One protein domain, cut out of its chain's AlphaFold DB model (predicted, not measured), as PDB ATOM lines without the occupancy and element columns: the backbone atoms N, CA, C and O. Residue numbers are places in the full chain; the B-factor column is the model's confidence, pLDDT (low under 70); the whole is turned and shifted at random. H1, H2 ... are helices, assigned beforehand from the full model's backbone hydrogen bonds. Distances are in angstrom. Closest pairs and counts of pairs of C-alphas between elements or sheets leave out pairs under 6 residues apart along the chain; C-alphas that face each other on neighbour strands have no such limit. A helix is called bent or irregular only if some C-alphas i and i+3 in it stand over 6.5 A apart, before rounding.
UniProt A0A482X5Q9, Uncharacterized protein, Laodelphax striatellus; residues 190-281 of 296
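AT A GLANCE: This is residues 190 to 281 of the 296 residues of an uncharacterized protein of Laodelphax striatellus (UniProt A0A482X5Q9). The core is H5, close to the middle of the domain, with the longest helix, H6, packed beside it and running back the opposite way, and H7 folded back onto part of H6. The short helices H2 and H3 lie at the other side of H5, while H1, after a lead-in from residue 190 to 200 with no named element, makes one end of the long axis and the turn before H7 the other. The printed part has 92 residues with seven named helices, H1 to H7 in that order, and no named strand; the class is all helix. It is compact, with a radius of gyration of the C-alphas of 13.2 A and spans of 41 by 30 by 22 A.

HOW THE PARTS SIT: Start at His 190 and go along the printed part to H1, residues 201 to 207, which touches no helix. A tight link of one residue leads to H2, residues 209 to 212; H1 and H2 are close but not clearly touching, their closest C-alphas being those of Tyr 205 and Tyr 211, 6.8 A apart. Next comes H3, residues 216 to 221, and further along H5, residues 241 to 250. H3 and H5 touch, about perpendicular at 82 degrees, and their closest C-alphas, those of Leu 221 and Gly 242, are 4.8 A apart. H2 is close to H5 but not clearly touching it, with the C-alphas of Tyr 212 and Ile 246 closest at 6.9 A. Between H3 and H5 in the chain look for H4, residues 229 to 234, which is apart from both. H4 is close but not clearly touching H6, residues 257 to 269; their closest C-alphas, those of Ser 233 and Phe 258, are 6.8 A apart. H5 and H6 form a helical hairpin: they touch at a shallow tilt of 29 degrees, opposite ways, with the C-alphas of Ala 244 and Trp 262 closest at 5.4 A. H6 and H7, residues 276 to 281, form a second one at a shallow tilt of 27 degrees, opposite ways. Here residues 263 to 267 of H6 alone touch H7, and the closest C-alphas, those of Val 267 and Ile 276, are 6.0 A apart. H5 and H7 are apart. The helix packing is mostly aligned, but only just, with 2 of 3 touching pairs at a shallow tilt. In the backbone, every O i to N i+4 pair of H5 is within hydrogen-bond range, against 8 of 9 in H6, 1 of 2 in H4, 1 of 2 in H7, 0 of 3 in H1 and 0 of 2 in H3, while H2 is too short for such a pair; of the O i to N i+3 pairs, 3 of 4 are within range in H1 and 2 of 3 in H3.

IN THESE COORDINATES: Find C-alpha 201 at (-25.347, 38.877, 52.207); from there H1 runs 11.0 A to C-alpha 207. H1 is irregular, with C-alphas 202 and 205 7.2 A apart, and so is H3, with C-alphas 217 and 220 7.1 A apart. H2 has four residues, and H3 and H4 have six each. Find C-alpha 241 at (-39.439, 41.812, 28.308), where H5 begins its 14.3 A. H6 covers 19.6 A, and H7 ends at C-alpha 281, (-34.209, 55.010, 25.029).

THE WHOLE: The two C-alphas farthest apart are those of Asn 198 and Gln 274, at 42.5 A. The printed part has no cut, and no link between helices is long. Look in the B-factor column for a mean pLDDT of 79.5 over the printed part; it is under 70 at residues 229 to 230, 234, 253 to 258 and 280 to 281.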
ATOM      1  N   HIS A 190     -39.543  33.336  38.514       74.19
ATOM      2  CA  HIS A 190     -38.473  34.202  38.009       74.19
ATOM      3  C   HIS A 190     -38.214  35.431  38.893       74.19
ATOM      4  O   HIS A 190     -38.368  36.568  38.450       74.19
ATOM      5  N   THR A 191     -37.870  35.236  40.165       75.56
ATOM      6  CA  THR A 191     -37.765  36.363  41.115       75.56
ATOM      7  C   THR A 191     -36.343  36.838  41.388       75.56
ATOM      8  O   THR A 191     -36.169  37.896  41.993       75.56
ATOM      9  N   MET A 192     -35.329  36.103  40.924       79.94
ATOM     10  CA  MET A 192     -33.925  36.380  41.226       79.94
ATOM     11  C   MET A 192     -33.046  36.385  39.968       79.94
ATOM     12  O   MET A 192     -33.146  35.518  39.101       79.94
ATOM     13  N   LEU A 193     -32.140  37.356  39.899       81.69
ATOM     14  CA  LEU A 193     -31.014  37.400  38.976       81.69
ATOM     15  C   LEU A 193     -29.903  36.439  39.434       81.69
ATOM     16  O   LEU A 193     -29.791  36.159  40.630       81.69
ATOM     17  N   PRO A 194     -29.019  35.987  38.522       76.56
ATOM     18  CA  PRO A 194     -27.843  35.223  38.917       76.56
ATOM     19  C   PRO A 194     -26.932  36.083  39.799       76.56
ATOM     20  O   PRO A 194     -26.542  37.194  39.418       76.56
ATOM     21  N   MET A 195     -26.606  35.550  40.976       79.94
ATOM     22  CA  MET A 195     -25.681  36.157  41.927       79.94
ATOM     23  C   MET A 195     -24.253  35.662  41.653       79.94
ATOM     24  O   MET A 195     -24.063  34.458  41.476       79.94
ATOM     25  N   PRO A 196     -23.251  36.554  41.609       78.38
ATOM     26  CA  PRO A 196     -21.845  36.178  41.718       78.38
ATOM     27  C   PRO A 196     -21.566  35.346  42.980       78.38
ATOM     28  O   PRO A 196     -22.171  35.576  44.025       78.38
ATOM     29  N   GLU A 197     -20.612  34.414  42.903       72.81
ATOM     30  CA  GLU A 197     -20.252  33.524  44.026       72.81
ATOM     31  C   GLU A 197     -19.827  34.299  45.287       72.81
ATOM     32  O   GLU A 197     -20.127  33.877  46.400       72.81
ATOM     33  N   ASN A 198     -19.231  35.483  45.113       80.94
ATOM     34  CA  ASN A 198     -18.721  36.326  46.199       80.94
ATOM     35  C   ASN A 198     -19.671  37.472  46.596       80.94
ATOM     36  O   ASN A 198     -19.235  38.473  47.161       80.94
ATOM     37  N   THR A 199     -20.966  37.379  46.278       80.81
ATOM     38  CA  THR A 199     -21.934  38.410  46.678       80.81
ATOM     39  C   THR A 199     -22.171  38.381  48.188       80.81
ATOM     40  O   THR A 199     -22.681  37.400  48.742       80.81
ATOM     41  N   SER A 200     -21.849  39.497  48.842       84.19
ATOM     42  CA  SER A 200     -22.081  39.689  50.273       84.19
ATOM     43  C   SER A 200     -23.578  39.551  50.618       84.19
ATOM     44  O   SER A 200     -24.435  39.929  49.811       84.19
ATOM     45  N   PRO A 201     -23.945  39.016  51.802       83.12
ATOM     46  CA  PRO A 201     -25.347  38.877  52.207       83.12
ATOM     47  C   PRO A 201     -26.133  40.189  52.136       83.12
ATOM     48  O   PRO A 201     -27.279  40.193  51.688       83.12
ATOM     49  N   SER A 202     -25.486  41.298  52.501       83.00
ATOM     50  CA  SER A 202     -26.055  42.644  52.458       83.00
ATOM     51  C   SER A 202     -26.380  43.119  51.044       83.00
ATOM     52  O   SER A 202     -27.195  44.013  50.902       83.00
ATOM     53  N   GLU A 203     -25.819  42.526  49.989       82.25
ATOM     54  CA  GLU A 203     -26.075  42.935  48.601       82.25
ATOM     55  C   GLU A 203     -27.036  42.018  47.845       82.25
ATOM     56  O   GLU A 203     -27.446  42.340  46.726       82.25
ATOM     57  N   ARG A 204     -27.452  40.898  48.447       79.31
ATOM     58  CA  ARG A 204     -28.329  39.912  47.795       79.31
ATOM     59  C   ARG A 204     -29.680  40.497  47.382       79.31
ATOM     60  O   ARG A 204     -30.238  40.068  46.373       79.31
ATOM     61  N   TYR A 205     -30.178  41.510  48.097       76.00
ATOM     62  CA  TYR A 205     -31.443  42.173  47.757       76.00
ATOM     63  C   TYR A 205     -31.422  42.802  46.353       76.00
ATOM     64  O   TYR A 205     -32.445  42.791  45.671       76.00
ATOM     65  N   LYS A 206     -30.256  43.275  45.874       80.56
ATOM     66  CA  LYS A 206     -30.084  43.892  44.542       80.56
ATOM     67  C   LYS A 206     -30.356  42.910  43.398       80.56
ATOM     68  O   LYS A 206     -30.547  43.324  42.259       80.56
ATOM     69  N   TYR A 207     -30.349  41.613  43.694       82.81
ATOM     70  CA  TYR A 207     -30.582  40.542  42.731       82.81
ATOM     71  C   TYR A 207     -32.030  40.060  42.737       82.81
ATOM     72  O   TYR A 207     -32.373  39.210  41.926       82.81
ATOM     73  N   ASN A 208     -32.896  40.603  43.591       85.44
ATOM     74  CA  ASN A 208     -34.326  40.338  43.532       85.44
ATOM     75  C   ASN A 208     -35.001  41.275  42.519       85.44
ATOM     76  O   ASN A 208     -34.708  42.470  42.486       85.44
ATOM     77  N   ILE A 209     -35.949  40.768  41.727       86.50
ATOM     78  CA  ILE A 209     -36.705  41.586  40.762       86.50
ATOM     79  C   ILE A 209     -37.467  42.748  41.430       86.50
ATOM     80  O   ILE A 209     -37.674  43.784  40.797       86.50
ATOM     81  N   ARG A 210     -37.804  42.623  42.725       86.81
ATOM     82  CA  ARG A 210     -38.443  43.678  43.531       86.81
ATOM     83  C   ARG A 210     -37.595  44.934  43.634       86.81
ATOM     84  O   ARG A 210     -38.149  46.026  43.617       86.81
ATOM     85  N   TYR A 211     -36.269  44.794  43.641       86.25
ATOM     86  CA  TYR A 211     -35.354  45.936  43.614       86.25
ATOM     87  C   TYR A 211     -35.523  46.791  42.346       86.25
ATOM     88  O   TYR A 211     -35.251  47.987  42.350       86.25
ATOM     89  N   TYR A 212     -36.020  46.190  41.263       86.31
ATOM     90  CA  TYR A 212     -36.282  46.858  39.990       86.31
ATOM     91  C   TYR A 212     -37.760  47.244  39.810       86.31
ATOM     92  O   TYR A 212     -38.169  47.583  38.704       86.31
ATOM     93  N   GLY A 213     -38.566  47.195  40.877       85.38
ATOM     94  CA  GLY A 213     -39.983  47.566  40.849       85.38
ATOM     95  C   GLY A 213     -40.930  46.463  40.368       85.38
ATOM     96  O   GLY A 213     -42.125  46.713  40.226       85.38
ATOM     97  N   PHE A 214     -40.438  45.241  40.150       88.00
ATOM     98  CA  PHE A 214     -41.272  44.108  39.757       88.00
ATOM     99  C   PHE A 214     -41.630  43.239  40.964       88.00
ATOM    100  O   PHE A 214     -40.767  42.766  41.694       88.00
ATOM    101  N   ASN A 215     -42.914  42.971  41.169       87.38
ATOM    102  CA  ASN A 215     -43.365  41.939  42.107       87.38
ATOM    103  C   ASN A 215     -43.369  40.526  41.470       87.38
ATOM    104  O   ASN A 215     -43.090  40.358  40.283       87.38
ATOM    105  N   GLN A 216     -43.729  39.507  42.255       82.38
ATOM    106  CA  GLN A 216     -43.779  38.106  41.811       82.38
ATOM    107  C   GLN A 216     -44.814  37.841  40.702       82.38
ATOM    108  O   GLN A 216     -44.603  36.938  39.892       82.38
ATOM    109  N   ALA A 217     -45.887  38.632  40.615       84.81
ATOM    110  CA  ALA A 217     -46.880  38.501  39.548       84.81
ATOM    111  C   ALA A 217     -46.274  38.807  38.166       84.81
ATOM    112  O   ALA A 217     -46.654  38.200  37.171       84.81
ATOM    113  N   HIS A 218     -45.248  39.661  38.108       87.50
ATOM    114  CA  HIS A 218     -44.511  39.950  36.874       87.50
ATOM    115  C   HIS A 218     -43.498  38.871  36.487       87.50
ATOM    116  O   HIS A 218     -42.780  39.048  35.504       87.50
ATOM    117  N   SER A 219     -43.402  37.762  37.227       82.50
ATOM    118  CA  SER A 219     -42.474  36.674  36.897       82.50
ATOM    119  C   SER A 219     -42.684  36.132  35.478       82.50
ATOM    120  O   SER A 219     -41.718  35.713  34.855       82.50
ATOM    121  N   VAL A 220     -43.892  36.226  34.918       82.25
ATOM    122  CA  VAL A 220     -44.183  35.861  33.518       82.25
ATOM    123  C   VAL A 220     -43.432  36.713  32.484       82.25
ATOM    124  O   VAL A 220     -43.246  36.296  31.350       82.25
ATOM    125  N   LEU A 221     -42.977  37.912  32.864       86.69
ATOM    126  CA  LEU A 221     -42.207  38.818  32.003       86.69
ATOM    127  C   LEU A 221     -40.693  38.614  32.149       86.69
ATOM    128  O   LEU A 221     -39.911  39.296  31.486       86.69
ATOM    129  N   MET A 222     -40.269  37.726  33.047       87.31
ATOM    130  CA  MET A 222     -38.880  37.578  33.485       87.31
ATOM    131  C   MET A 222     -38.206  36.329  32.913       87.31
ATOM    132  O   MET A 222     -37.166  35.914  33.423       87.31
ATOM    133  N   ASP A 223     -38.761  35.755  31.845       85.75
ATOM    134  CA  ASP A 223     -38.157  34.635  31.127       85.75
ATOM    135  C   ASP A 223     -36.678  34.915  30.832       85.75
ATOM    136  O   ASP A 223     -36.298  35.930  30.236       85.75
ATOM    137  N   GLY A 224     -35.815  34.015  31.291       82.38
ATOM    138  CA  GLY A 224     -34.381  34.142  31.120       82.38
ATOM    139  C   GLY A 224     -33.670  35.182  31.990       82.38
ATOM    140  O   GLY A 224     -32.504  35.524  31.742       82.38
ATOM    141  N   ILE A 225     -34.308  35.678  33.050       84.31
ATOM    142  CA  ILE A 225     -33.653  36.547  34.034       84.31
ATOM    143  C   ILE A 225     -32.483  35.847  34.742       84.31
ATOM    144  O   ILE A 225     -31.498  36.517  35.077       84.31
ATOM    145  N   SER A 226     -32.538  34.517  34.894       80.69
ATOM    146  CA  SER A 226     -31.523  33.716  35.592       80.69
ATOM    147  C   SER A 226     -30.267  33.434  34.751       80.69
ATOM    148  O   SER A 226     -29.243  33.000  35.284       80.69
ATOM    149  N   PHE A 227     -30.297  33.703  33.437       78.25
ATOM    150  CA  PHE A 227     -29.142  33.491  32.564       78.25
ATOM    151  C   PHE A 227     -27.974  34.424  32.909       78.25
ATOM    152  O   PHE A 227     -28.155  35.615  33.189       78.25
ATOM    153  N   ALA A 228     -26.753  33.895  32.811       73.12
ATOM    154  CA  ALA A 228     -25.539  34.703  32.857       73.12
ATOM    155  C   ALA A 228     -25.505  35.700  31.673       73.12
ATOM    156  O   ALA A 228     -26.081  35.398  30.618       73.12
ATOM    157  N   PRO A 229     -24.868  36.878  31.816       69.12
ATOM    158  CA  PRO A 229     -24.862  37.920  30.784       69.12
ATOM    159  C   PRO A 229     -24.432  37.435  29.391       69.12
ATOM    160  O   PRO A 229     -25.036  37.816  28.386       69.12
ATOM    161  N   GLU A 230     -23.445  36.542  29.318       69.25
ATOM    162  CA  GLU A 230     -22.905  35.994  28.071       69.25
ATOM    163  C   GLU A 230     -23.963  35.163  27.341       69.25
ATOM    164  O   GLU A 230     -24.177  35.336  26.140       69.25
ATOM    165  N   LYS A 231     -24.683  34.313  28.083       71.81
ATOM    166  CA  LYS A 231     -25.767  33.479  27.545       71.81
ATOM    167  C   LYS A 231     -26.966  34.315  27.137       71.81
ATOM    168  O   LYS A 231     -27.493  34.105  26.054       71.81
ATOM    169  N   LYS A 232     -27.356  35.306  27.949       75.75
ATOM    170  CA  LYS A 232     -28.418  36.257  27.579       75.75
ATOM    171  C   LYS A 232     -28.135  36.833  26.202       75.75
ATOM    172  O   LYS A 232     -29.044  36.949  25.382       75.75
ATOM    173  N   SER A 233     -26.875  37.211  25.954       70.62
ATOM    174  CA  SER A 233     -26.488  37.873  24.712       70.62
ATOM    175  C   SER A 233     -26.773  37.012  23.492       70.62
ATOM    176  O   SER A 233     -27.201  37.563  22.491       70.62
ATOM    177  N   SER A 234     -26.633  35.689  23.537       69.94
ATOM    178  CA  SER A 234     -26.943  34.833  22.387       69.94
ATOM    179  C   SER A 234     -28.443  34.571  22.218       69.94
ATOM    180  O   SER A 234     -28.878  34.356  21.090       69.94
ATOM    181  N   ILE A 235     -29.245  34.686  23.284       71.69
ATOM    182  CA  ILE A 235     -30.696  34.417  23.276       71.69
ATOM    183  C   ILE A 235     -31.573  35.669  23.401       71.69
ATOM    184  O   ILE A 235     -32.726  35.567  23.801       71.69
ATOM    185  N   GLY A 236     -31.073  36.861  23.069       72.38
ATOM    186  CA  GLY A 236     -31.817  38.111  23.294       72.38
ATOM    187  C   GLY A 236     -33.201  38.209  22.634       72.38
ATOM    188  O   GLY A 236     -33.994  39.063  23.012       72.38
ATOM    189  N   GLN A 237     -33.509  37.349  21.661       72.69
ATOM    190  CA  GLN A 237     -34.847  37.248  21.065       72.69
ATOM    191  C   GLN A 237     -35.844  36.443  21.908       72.69
ATOM    192  O   GLN A 237     -37.045  36.567  21.713       72.69
ATOM    193  N   SER A 238     -35.340  35.626  22.828       76.88
ATOM    194  CA  SER A 238     -36.109  34.707  23.667       76.88
ATOM    195  C   SER A 238     -36.154  35.149  25.132       76.88
ATOM    196  O   SER A 238     -36.628  34.389  25.973       76.88
ATOM    197  N   LEU A 239     -35.609  36.327  25.455       82.12
ATOM    198  CA  LEU A 239     -35.698  36.905  26.793       82.12
ATOM    199  C   LEU A 239     -37.077  37.522  26.994       82.12
ATOM    200  O   LEU A 239     -37.592  38.192  26.104       82.12
ATOM    201  N   GLY A 240     -37.625  37.350  28.190       85.62
ATOM    202  CA  GLY A 240     -38.804  38.077  28.618       85.62
ATOM    203  C   GLY A 240     -38.529  39.577  28.665       85.62
ATOM    204  O   GLY A 240     -37.420  40.034  28.973       85.62
ATOM    205  N   ILE A 241     -39.560  40.362  28.383       88.06
ATOM    206  CA  ILE A 241     -39.439  41.812  28.308       88.06
ATOM    207  C   ILE A 241     -38.962  42.457  29.615       88.06
ATOM    208  O   ILE A 241     -38.117  43.351  29.599       88.06
ATOM    209  N   GLY A 242     -39.443  41.969  30.758       88.31
ATOM    210  CA  GLY A 242     -38.995  42.411  32.074       88.31
ATOM    211  C   GLY A 242     -37.513  42.115  32.287       88.31
ATOM    212  O   GLY A 242     -36.773  42.964  32.788       88.31
ATOM    213  N   ALA A 243     -37.039  40.960  31.809       88.19
ATOM    214  CA  ALA A 243     -35.624  40.624  31.867       88.19
ATOM    215  C   ALA A 243     -34.770  41.566  31.002       88.19
ATOM    216  O   ALA A 243     -33.713  42.014  31.460       88.19
ATOM    217  N   ALA A 244     -35.233  41.913  29.795       88.12
ATOM    218  CA  ALA A 244     -34.561  42.867  28.915       88.12
ATOM    219  C   ALA A 244     -34.501  44.280  29.529       88.12
ATOM    220  O   ALA A 244     -33.426  44.887  29.556       88.12
ATOM    221  N   LEU A 245     -35.602  44.770  30.111       88.19
ATOM    222  CA  LEU A 245     -35.660  46.063  30.807       88.19
ATOM    223  C   LEU A 245     -34.667  46.137  31.976       88.19
ATOM    224  O   LEU A 245     -33.922  47.113  32.100       88.19
ATOM    225  N   ILE A 246     -34.573  45.079  32.789       88.06
ATOM    226  CA  ILE A 246     -33.586  45.009  33.876       88.06
ATOM    227  C   ILE A 246     -32.152  45.068  33.324       88.06
ATOM    228  O   ILE A 246     -31.299  45.739  33.912       88.06
ATOM    229  N   GLN A 247     -31.853  44.419  32.190       85.50
ATOM    230  CA  GLN A 247     -30.518  44.515  31.582       85.50
ATOM    231  C   GLN A 247     -30.211  45.925  31.061       85.50
ATOM    232  O   GLN A 247     -29.087  46.406  31.239       85.50
ATOM    233  N   ILE A 248     -31.192  46.622  30.476       84.19
ATOM    234  CA  ILE A 248     -31.039  48.030  30.069       84.19
ATOM    235  C   ILE A 248     -30.697  48.890  31.290       84.19
ATOM    236  O   ILE A 248     -29.749  49.674  31.240       84.19
ATOM    237  N   TYR A 249     -31.407  48.701  32.407       83.69
ATOM    238  CA  TYR A 249     -31.145  49.438  33.642       83.69
ATOM    239  C   TYR A 249     -29.760  49.132  34.230       83.69
ATOM    240  O   TYR A 249     -29.027  50.047  34.604       83.69
ATOM    241  N   ARG A 250     -29.347  47.859  34.281       79.81
ATOM    242  CA  ARG A 250     -28.019  47.471  34.797       79.81
ATOM    243  C   ARG A 250     -26.866  47.995  33.942       79.81
ATOM    244  O   ARG A 250     -25.786  48.236  34.468       79.81
ATOM    245  N   THR A 251     -27.103  48.209  32.652       76.69
ATOM    246  CA  THR A 251     -26.117  48.760  31.711       76.69
ATOM    247  C   THR A 251     -26.220  50.281  31.556       76.69
ATOM    248  O   THR A 251     -25.582  50.849  30.677       76.69
ATOM    249  N   LYS A 252     -26.972  50.979  32.422       71.31
ATOM    250  CA  LYS A 252     -27.200  52.433  32.309       71.31
ATOM    251  C   LYS A 252     -25.918  53.272  32.250       71.31
ATOM    252  O   LYS A 252     -25.879  54.240  31.502       71.31
ATOM    253  N   ASN A 253     -24.882  52.873  32.988       64.62
ATOM    254  CA  ASN A 253     -23.614  53.605  33.094       64.62
ATOM    255  C   ASN A 253     -22.520  53.049  32.167       64.62
ATOM    256  O   ASN A 253     -21.376  53.481  32.245       64.62
ATOM    257  N   GLN A 254     -22.841  52.061  31.327       62.12
ATOM    258  CA  GLN A 254     -21.877  51.427  30.437       62.12
ATOM    259  C   GLN A 254     -22.470  51.353  29.025       62.12
ATOM    260  O   GLN A 254     -23.440  50.617  28.816       62.12
ATOM    261  N   PRO A 255     -21.902  52.058  28.030       56.28
ATOM    262  CA  PRO A 255     -22.280  51.895  26.631       56.28
ATOM    263  C   PRO A 255     -21.751  50.546  26.118       56.28
ATOM    264  O   PRO A 255     -20.832  50.462  25.313       56.28
ATOM    265  N   THR A 256     -22.297  49.447  26.636       59.94
ATOM    266  CA  THR A 256     -21.947  48.106  26.174       59.94
ATOM    267  C   THR A 256     -22.625  47.835  24.837       59.94
ATOM    268  O   THR A 256     -23.792  48.177  24.632       59.94
ATOM    269  N   LYS A 257     -21.928  47.116  23.947       61.44
ATOM    270  CA  LYS A 257     -22.477  46.551  22.699       61.44
ATOM    271  C   LYS A 257     -23.804  45.802  22.916       61.44
ATOM    272  O   LYS A 257     -24.638  45.725  22.017       61.44
ATOM    273  N   PHE A 258     -24.020  45.263  24.116       68.56
ATOM    274  CA  PHE A 258     -25.217  44.509  24.480       68.56
ATOM    275  C   PHE A 258     -26.431  45.387  24.793       68.56
ATOM    276  O   PHE A 258     -27.555  44.923  24.643       68.56
ATOM    277  N   ARG A 259     -26.246  46.656  25.171       77.62
ATOM    278  CA  ARG A 259     -27.363  47.529  25.541       77.62
ATOM    279  C   ARG A 259     -28.315  47.795  24.377       77.62
ATOM    280  O   ARG A 259     -29.524  47.666  24.545       77.62
ATOM    281  N   LYS A 260     -27.763  48.090  23.194       78.62
ATOM    282  CA  LYS A 260     -28.534  48.231  21.947       78.62
ATOM    283  C   LYS A 260     -29.350  46.967  21.672       78.62
ATOM    284  O   LYS A 260     -30.545  47.051  21.435       78.62
ATOM    285  N   LYS A 261     -28.743  45.789  21.856       78.75
ATOM    286  CA  LYS A 261     -29.419  44.494  21.688       78.75
ATOM    287  C   LYS A 261     -30.632  44.322  22.609       78.75
ATOM    288  O   LYS A 261     -31.627  43.733  22.196       78.75
ATOM    289  N   TRP A 262     -30.558  44.820  23.841       83.94
ATOM    290  CA  TRP A 262     -31.681  44.779  24.781       83.94
ATOM    291  C   TRP A 262     -32.776  45.772  24.425       83.94
ATOM    292  O   TRP A 262     -33.948  45.425  24.517       83.94
ATOM    293  N   MET A 263     -32.404  46.969  23.972       82.94
ATOM    294  CA  MET A 263     -33.362  47.947  23.456       82.94
ATOM    295  C   MET A 263     -34.105  47.401  22.238       82.94
ATOM    296  O   MET A 263     -35.330  47.423  22.222       82.94
ATOM    297  N   ASP A 264     -33.380  46.819  21.280       82.19
ATOM    298  CA  ASP A 264     -33.960  46.198  20.087       82.19
ATOM    299  C   ASP A 264     -34.914  45.047  20.454       82.19
ATOM    300  O   ASP A 264     -35.933  44.842  19.796       82.19
ATOM    301  N   ALA A 265     -34.608  44.293  21.519       82.62
ATOM    302  CA  ALA A 265     -35.494  43.251  22.027       82.62
ATOM    303  C   ALA A 265     -36.801  43.830  22.594       82.62
ATOM    304  O   ALA A 265     -37.872  43.379  22.202       82.62
ATOM    305  N   VAL A 266     -36.721  44.865  23.440       86.25
ATOM    306  CA  VAL A 266     -37.903  45.544  24.007       86.25
ATOM    307  C   VAL A 266     -38.769  46.161  22.910       86.25
ATOM    308  O   VAL A 266     -39.979  45.956  22.900       86.25
ATOM    309  N   VAL A 267     -38.152  46.872  21.964       84.81
ATOM    310  CA  VAL A 267     -38.839  47.482  20.816       84.81
ATOM    311  C   VAL A 267     -39.570  46.429  19.990       84.81
ATOM    312  O   VAL A 267     -40.730  46.615  19.636       84.81
ATOM    313  N   ARG A 268     -38.917  45.299  19.699       83.62
ATOM    314  CA  ARG A 268     -39.533  44.204  18.942       83.62
ATOM    315  C   ARG A 268     -40.743  43.626  19.676       83.62
ATOM    316  O   ARG A 268     -41.777  43.407  19.044       83.62
ATOM    317  N   ASP A 269     -40.610  43.365  20.972       82.81
ATOM    318  CA  ASP A 269     -41.651  42.696  21.759       82.81
ATOM    319  C   ASP A 269     -42.849  43.633  22.022       82.81
ATOM    320  O   ASP A 269     -43.998  43.192  22.046       82.81
ATOM    321  N   LEU A 270     -42.603  44.946  22.106       86.25
ATOM    322  CA  LEU A 270     -43.622  45.994  22.260       86.25
ATOM    323  C   LEU A 270     -43.903  46.774  20.975       86.25
ATOM    324  O   LEU A 270     -44.432  47.878  21.040       86.25
ATOM    325  N   LYS A 271     -43.621  46.208  19.799       85.88
ATOM    326  CA  LYS A 271     -43.830  46.883  18.502       85.88
ATOM    327  C   LYS A 271     -45.263  47.378  18.259       85.88
ATOM    328  O   LYS A 271     -45.502  48.170  17.357       85.88
ATOM    329  N   HIS A 272     -46.223  46.843  19.013       83.94
ATOM    330  CA  HIS A 272     -47.634  47.209  18.963       83.94
ATOM    331  C   HIS A 272     -47.949  48.482  19.770       83.94
ATOM    332  O   HIS A 272     -49.008  49.072  19.582       83.94
ATOM    333  N   ILE A 273     -47.046  48.912  20.654       84.69
ATOM    334  CA  ILE A 273     -47.167  50.150  21.421       84.69
ATOM    335  C   ILE A 273     -46.634  51.301  20.569       84.69
ATOM    336  O   ILE A 273     -45.484  51.290  20.124       84.69
ATOM    337  N   GLN A 274     -47.473  52.314  20.353       82.31
ATOM    338  CA  GLN A 274     -47.074  53.517  19.628       82.31
ATOM    339  C   GLN A 274     -45.887  54.196  20.317       82.31
ATOM    340  O   GLN A 274     -45.821  54.276  21.539       82.31
ATOM    341  N   GLU A 275     -44.946  54.689  19.514       83.12
ATOM    342  CA  GLU A 275     -43.758  55.411  19.985       83.12
ATOM    343  C   GLU A 275     -42.822  54.623  20.914       83.12
ATOM    344  O   GLU A 275     -41.972  55.217  21.585       83.12
ATOM    345  N   ILE A 276     -42.900  53.288  20.929       79.06
ATOM    346  CA  ILE A 276     -41.993  52.468  21.738       79.06
ATOM    347  C   ILE A 276     -40.512  52.751  21.439       79.06
ATOM    348  O   ILE A 276     -39.688  52.779  22.353       79.06
ATOM    349  N   ASP A 277     -40.186  53.072  20.187       73.75
ATOM    350  CA  ASP A 277     -38.845  53.470  19.745       73.75
ATOM    351  C   ASP A 277     -38.346  54.756  20.412       73.75
ATOM    352  O   ASP A 277     -37.141  54.947  20.579       73.75
ATOM    353  N   LYS A 278     -39.268  55.645  20.803       75.69
ATOM    354  CA  LYS A 278     -38.963  56.874  21.545       75.69
ATOM    355  C   LYS A 278     -38.876  56.598  23.045       75.69
ATOM    356  O   LYS A 278     -38.026  57.176  23.713       75.69
ATOM    357  N   MET A 279     -39.707  55.698  23.573       70.69
ATOM    358  CA  MET A 279     -39.773  55.382  25.007       70.69
ATOM    359  C   MET A 279     -38.645  54.462  25.497       70.69
ATOM    360  O   MET A 279     -38.109  54.676  26.585       70.69
ATOM    361  N   ALA A 280     -38.234  53.465  24.709       66.75
ATOM    362  CA  ALA A 280     -37.197  52.511  25.111       66.75
ATOM    363  C   ALA A 280     -35.829  53.175  25.418       66.75
ATOM    364  O   ALA A 280     -35.189  52.792  26.404       66.75
ATOM    365  N   PRO A 281     -35.385  54.211  24.674       65.94
ATOM    366  CA  PRO A 281     -34.209  55.010  25.029       65.94
ATOM    367  C   PRO A 281     -34.396  55.909  26.262       65.94
ATOM    368  O   PRO A 281     -33.428  56.165  26.983       65.94
TER     369      PRO A 281